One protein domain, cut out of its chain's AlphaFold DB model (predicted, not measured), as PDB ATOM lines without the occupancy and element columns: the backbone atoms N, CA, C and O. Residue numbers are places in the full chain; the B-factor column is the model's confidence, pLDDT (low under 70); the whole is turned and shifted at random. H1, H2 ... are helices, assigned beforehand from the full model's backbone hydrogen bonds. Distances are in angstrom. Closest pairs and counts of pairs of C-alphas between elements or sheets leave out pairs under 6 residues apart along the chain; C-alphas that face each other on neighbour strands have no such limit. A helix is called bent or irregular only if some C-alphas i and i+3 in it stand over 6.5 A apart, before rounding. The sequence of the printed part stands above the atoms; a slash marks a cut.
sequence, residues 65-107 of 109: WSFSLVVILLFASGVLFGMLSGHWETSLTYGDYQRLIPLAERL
ATOM      1  N   TRP A  65      83.608 108.548 116.231       84.75
ATOM      2  CA  TRP A  65      84.920 109.050 116.643       84.75
ATOM      3  C   TRP A  65      85.269 110.456 116.122       84.75
ATOM      4  O   TRP A  65      86.078 111.150 116.730       84.75
ATOM      5  N   SER A  66      84.649 110.909 115.028       85.88
ATOM      6  CA  SER A  66      84.887 112.246 114.463       85.88
ATOM      7  C   SER A  66      84.557 113.359 115.455       85.88
ATOM      8  O   SER A  66      85.321 114.311 115.580       85.88
ATOM      9  N   PHE A  67      83.468 113.209 116.211       85.06
ATOM     10  CA  PHE A  67      83.082 114.161 117.243       85.06
ATOM     11  C   PHE A  67      84.138 114.230 118.352       85.06
ATOM     12  O   PHE A  67      84.615 115.313 118.684       85.06
ATOM     13  N   SER A  68      84.575 113.072 118.859       88.88
ATOM     14  CA  SER A  68      85.638 112.997 119.867       88.88
ATOM     15  C   SER A  68      86.939 113.632 119.376       88.88
ATOM     16  O   SER A  68      87.579 114.376 120.115       88.88
ATOM     17  N   LEU A  69      87.316 113.389 118.118       94.69
ATOM     18  CA  LEU A  69      88.524 113.952 117.521       94.69
ATOM     19  C   LEU A  69      88.452 115.482 117.394       94.69
ATOM     20  O   LEU A  69      89.433 116.160 117.688       94.69
ATOM     21  N   VAL A  70      87.291 116.034 117.027       93.88
ATOM     22  CA  VAL A  70      87.068 117.490 116.963       93.88
ATOM     23  C   VAL A  70      87.202 118.134 118.341       93.88
ATOM     24  O   VAL A  70      87.879 119.152 118.470       93.88
ATOM     25  N   VAL A  71      86.603 117.537 119.375       95.50
ATOM     26  CA  VAL A  71      86.687 118.054 120.751       95.50
ATOM     27  C   VAL A  71      88.133 118.042 121.251       95.50
ATOM     28  O   VAL A  71      88.601 119.042 121.792       95.50
ATOM     29  N   ILE A  72      88.861 116.944 121.021       96.56
ATOM     30  CA  ILE A  72      90.274 116.830 121.403       96.56
ATOM     31  C   ILE A  72      91.119 117.882 120.676       96.56
ATOM     32  O   ILE A  72      91.936 118.540 121.312       96.56
ATOM     33  N   LEU A  73      90.913 118.080 119.370       96.62
ATOM     34  CA  LEU A  73      91.643 119.087 118.593       96.62
ATOM     35  C   LEU A  73      91.353 120.514 119.061       96.62
ATOM     36  O   LEU A  73      92.281 121.309 119.187       96.62
ATOM     37  N   LEU A  74      90.093 120.845 119.338       96.62
ATOM     38  CA  LEU A  74      89.719 122.149 119.889       96.62
ATOM     39  C   LEU A  74      90.399 122.404 121.234       96.62
ATOM     40  O   LEU A  74      90.980 123.467 121.440       96.62
ATOM     41  N   PHE A  75      90.387 121.415 122.125       95.19
ATOM     42  CA  PHE A  75      91.045 121.537 123.420       95.19
ATOM     43  C   PHE A  75      92.568 121.662 123.277       95.19
ATOM     44  O   PHE A  75      93.166 122.608 123.786       95.19
ATOM     45  N   ALA A  76      93.198 120.744 122.540       94.81
ATOM     46  CA  ALA A  76      94.644 120.717 122.353       94.81
ATOM     47  C   ALA A  76      95.156 121.975 121.639       94.81
ATOM     48  O   ALA A  76      96.191 122.512 122.025       94.81
ATOM     49  N   SER A  77      94.427 122.474 120.636       93.94
ATOM     50  CA  SER A  77      94.783 123.724 119.957       93.94
ATOM     51  C   SER A  77      94.711 124.926 120.895       93.94
ATOM     52  O   SER A  77      95.635 125.732 120.884       93.94
ATOM     53  N   GLY A  78      93.688 125.021 121.751       92.38
ATOM     54  CA  GLY A  78      93.580 126.091 122.746       92.38
ATOM     55  C   GLY A  78      94.738 126.083 123.745       92.38
ATOM     56  O   GLY A  78      95.351 127.123 123.982       92.38
ATOM     57  N   VAL A  79      95.090 124.906 124.271       89.44
ATOM     58  CA  VAL A  79      96.235 124.737 125.180       89.44
ATOM     59  C   VAL A  79      97.545 125.099 124.480       89.44
ATOM     60  O   VAL A  79      98.308 125.916 124.988       89.44
ATOM     61  N   LEU A  80      97.791 124.551 123.286       89.44
ATOM     62  CA  LEU A  80      99.010 124.818 122.524       89.44
ATOM     63  C   LEU A  80      99.140 126.303 122.171       89.44
ATOM     64  O   LEU A  80     100.227 126.866 122.263       89.44
ATOM     65  N   PHE A  81      98.037 126.953 121.807       90.88
ATOM     66  CA  PHE A  81      98.009 128.385 121.531       90.88
ATOM     67  C   PHE A  81      98.292 129.211 122.793       90.88
ATOM     68  O   PHE A  81      99.045 130.182 122.738       90.88
ATOM     69  N   GLY A  82      97.760 128.804 123.948       88.06
ATOM     70  CA  GLY A  82      98.085 129.399 125.247       88.06
ATOM     71  C   GLY A  82      99.573 129.284 125.598       88.06
ATOM     72  O   GLY A  82     100.175 130.261 126.042       88.06
ATOM     73  N   MET A  83     100.178 128.120 125.346       84.88
ATOM     74  CA  MET A  83     101.614 127.889 125.554       84.88
ATOM     75  C   MET A  83     102.467 128.733 124.602       84.88
ATOM     76  O   MET A  83     103.345 129.463 125.048       84.88
ATOM     77  N   LEU A  84     102.175 128.710 123.297       86.25
ATOM     78  CA  LEU A  84     102.928 129.480 122.297       86.25
ATOM     79  C   LEU A  84     102.794 130.997 122.483       86.25
ATOM     80  O   LEU A  84     103.727 131.736 122.186       86.25
ATOM     81  N   SER A  85     101.646 131.471 122.970       86.62
ATOM     82  CA  SER A  85     101.423 132.891 123.264       86.62
ATOM     83  C   SER A  85     102.022 133.341 124.601       86.62
ATOM     84  O   SER A  85     101.857 134.506 124.961       86.62
ATOM     85  N   GLY A  86     102.679 132.449 125.351       76.50
ATOM     86  CA  GLY A  86     103.297 132.759 126.644       76.50
ATOM     87  C   GLY A  86     102.301 133.097 127.760       76.50
ATOM     88  O   GLY A  86     102.716 133.538 128.825       76.50
ATOM     89  N   HIS A  87     100.997 132.897 127.537       78.19
ATOM     90  CA  HIS A  87      99.950 133.137 128.539       78.19
ATOM     91  C   HIS A  87      99.711 131.924 129.450       78.19
ATOM     92  O   HIS A  87      98.959 132.023 130.416       78.19
ATOM     93  N   TRP A  88     100.311 130.774 129.128       72.75
ATOM     94  CA  TRP A  88     100.172 129.530 129.891       72.75
ATOM     95  C   TRP A  88     101.364 129.237 130.812       72.75
ATOM     96  O   TRP A  88     101.234 128.451 131.747       72.75
ATOM     97  N   GLU A  89     102.525 129.850 130.569       65.69
ATOM     98  CA  GLU A  89     103.674 129.698 131.460       65.69
ATOM     99  C   GLU A  89     103.356 130.362 132.805       65.69
ATOM    100  O   GLU A  89     103.095 131.566 132.883       65.69
ATOM    101  N   THR A  90     103.397 129.596 133.892       63.53
ATOM    102  CA  THR A  90     103.435 130.188 135.227       63.53
ATOM    103  C   THR A  90     104.752 130.952 135.346       63.53
ATOM    104  O   THR A  90     105.813 130.382 135.112       63.53
ATOM    105  N   SER A  91     104.725 132.220 135.759       67.06
ATOM    106  CA  SER A  91     105.927 133.060 135.926       67.06
ATOM    107  C   SER A  91     106.885 132.605 137.045       67.06
ATOM    108  O   SER A  91     107.799 133.340 137.409       67.06
ATOM    109  N   LEU A  92     106.677 131.411 137.607       68.31
ATOM    110  CA  LEU A  92     107.371 130.880 138.774       68.31
ATOM    111  C   LEU A  92     108.337 129.769 138.363       68.31
ATOM    112  O   LEU A  92     107.933 128.714 137.873       68.31
ATOM    113  N   THR A  93     109.618 129.995 138.623       77.06
ATOM    114  CA  THR A  93     110.685 129.007 138.447       77.06
ATOM    115  C   THR A  93     110.780 128.107 139.685       77.06
ATOM    116  O   THR A  93     110.331 128.469 140.769       77.06
ATOM    117  N   TYR A  94     111.416 126.934 139.574       78.44
ATOM    118  CA  TYR A  94     111.659 126.024 140.707       78.44
ATOM    119  C   TYR A  94     112.240 126.726 141.956       78.44
ATOM    120  O   TYR A  94     111.832 126.441 143.081       78.44
ATOM    121  N   GLY A  95     113.144 127.694 141.764       79.88
ATOM    122  CA  GLY A  95     113.709 128.495 142.857       79.88
ATOM    123  C   GLY A  95     112.699 129.420 143.549       79.88
ATOM    124  O   GLY A  95     112.811 129.653 144.754       79.88
ATOM    125  N   ASP A  96     111.687 129.900 142.825       81.12
ATOM    126  CA  ASP A  96     110.613 130.714 143.398       81.12
ATOM    127  C   ASP A  96     109.729 129.855 144.300       81.12
ATOM    128  O   ASP A  96     109.425 130.255 145.421       81.12
ATOM    129  N   TYR A  97     109.412 128.624 143.882       82.75
ATOM    130  CA  TYR A  97     108.680 127.672 144.723       82.75
ATOM    131  C   TYR A  97     109.426 127.364 146.024       82.75
ATOM    132  O   TYR A  97     108.820 127.402 147.093       82.75
ATOM    133  N   GLN A  98     110.743 127.137 145.974       84.75
ATOM    134  CA  GLN A  98     111.539 126.887 147.184       84.75
ATOM    135  C   GLN A  98     111.496 128.052 148.185       84.75
ATOM    136  O   GLN A  98     111.564 127.818 149.391       84.75
ATOM    137  N   ARG A  99     111.365 129.296 147.707       84.00
ATOM    138  CA  ARG A  99     111.209 130.479 148.569       84.00
ATOM    139  C   ARG A  99     109.772 130.680 149.047       84.00
ATOM    140  O   ARG A  99     109.578 131.079 150.189       84.00
ATOM    141  N   LEU A 100     108.780 130.412 148.199       84.12
ATOM    142  CA  LEU A 100     107.362 130.674 148.471       84.12
ATOM    143  C   LEU A 100     106.722 129.622 149.388       84.12
ATOM    144  O   LEU A 100     105.942 129.989 150.260       84.12
ATOM    145  N   ILE A 101     107.071 128.338 149.242       84.38
ATOM    146  CA  ILE A 101     106.526 127.230 150.052       84.38
ATOM    147  C   ILE A 101     106.657 127.470 151.571       84.38
ATOM    148  O   ILE A 101     105.645 127.360 152.260       84.38
ATOM    149  N   PRO A 102     107.827 127.842 152.129       86.94
ATOM    150  CA  PRO A 102     107.944 128.097 153.569       86.94
ATOM    151  C   PRO A 102     107.210 129.368 154.033       86.94
ATOM    152  O   PRO A 102     106.955 129.530 155.222       86.94
ATOM    153  N   LEU A 103     106.875 130.279 153.115       81.75
ATOM    154  CA  LEU A 103     106.111 131.500 153.391       81.75
ATOM    155  C   LEU A 103     104.597 131.308 153.195       81.75
ATOM    156  O   LEU A 103     103.829 132.197 153.563       81.75
ATOM    157  N   ALA A 104     104.156 130.164 152.661       82.81
ATOM    158  CA  ALA A 104     102.758 129.898 152.335       82.81
ATOM    159  C   ALA A 104     101.836 129.956 153.567       82.81
ATOM    160  O   ALA A 104     100.737 130.499 153.473       82.81
ATOM    161  N   GLU A 105     102.306 129.506 154.738       78.75
ATOM    162  CA  GLU A 105     101.550 129.596 156.001       78.75
ATOM    163  C   GLU A 105     101.245 131.038 156.434       78.75
ATOM    164  O   GLU A 105     100.313 131.264 157.198       78.75
ATOM    165  N   ARG A 106     102.002 132.032 155.948       77.25
ATOM    166  CA  ARG A 106     101.797 133.454 156.277       77.25
ATOM    167  C   ARG A 106     100.934 134.206 155.263       77.25
ATOM    168  O   ARG A 106     100.596 135.354 155.512       77.25
ATOM    169  N   LEU A 107     100.626 133.603 154.115       74.75
ATOM    170  CA  LEU A 107      99.844 134.230 153.040       74.75
ATOM    171  C   LEU A 107      98.362 133.834 153.081       74.75
ATOM    172  O   LEU A 107      97.542 134.484 152.438       74.75
TER     173      LEU A 107
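AT A GLANCE: This is residues 65 to 107 of the 109 residues of the protein "4Fe-4S ferredoxin-type domain-containing protein" of Desulfuromonadales bacterium C00003093 (UniProt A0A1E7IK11). Two separate helices stand at the two ends of an extended piece of chain, a longer one first and a shorter one last, with an unnamed link between them and no packing of one helix on the other. H1 makes one arm of this open shape and H2 the other. The printed part has 43 residues with two named helices, in the order H1, H2, and no named strand; the class is all helix. It is extended, with a radius of gyration of the C-alphas of 17.0 A, and the C-alphas span 49 by 21 by 15 A, the outline of a rod.

IN THESE COORDINATES: H1 is residues 65 to 84, from C-alpha 65 at (84.920, 109.050, 116.643) to C-alpha 84 at (102.928, 129.480, 122.297), 27.8 A. H2 is residues 94 to 106, 19.9 A from first to last C-alpha, and ends with C-alpha 106 at (101.797, 133.454, 156.277). H2 is irregular: C-alphas 102 and 105 are 7.0 A apart.

HOW THE PARTS SIT: H1 and H2 are apart, with no C-alpha of the one within 8 A of the other. Residues 65 to 78, which belong to H1, stand free, and so do residues 101 to 107, of which 101 to 106 belong to H2. In H1 every O i to N i+4 pair is within hydrogen-bond range; in H2 5 of 9 are.

THE WHOLE: The two C-alphas farthest apart are those of Ser 66 and Arg 106, at 49.8 A. The printed part has no cut, and the link from H1 to H2, with 9 residues between them, is short. The mean pLDDT of the printed part is 84.2, and the model's confidence is low, under 70, at residues 89 to 92, in that link.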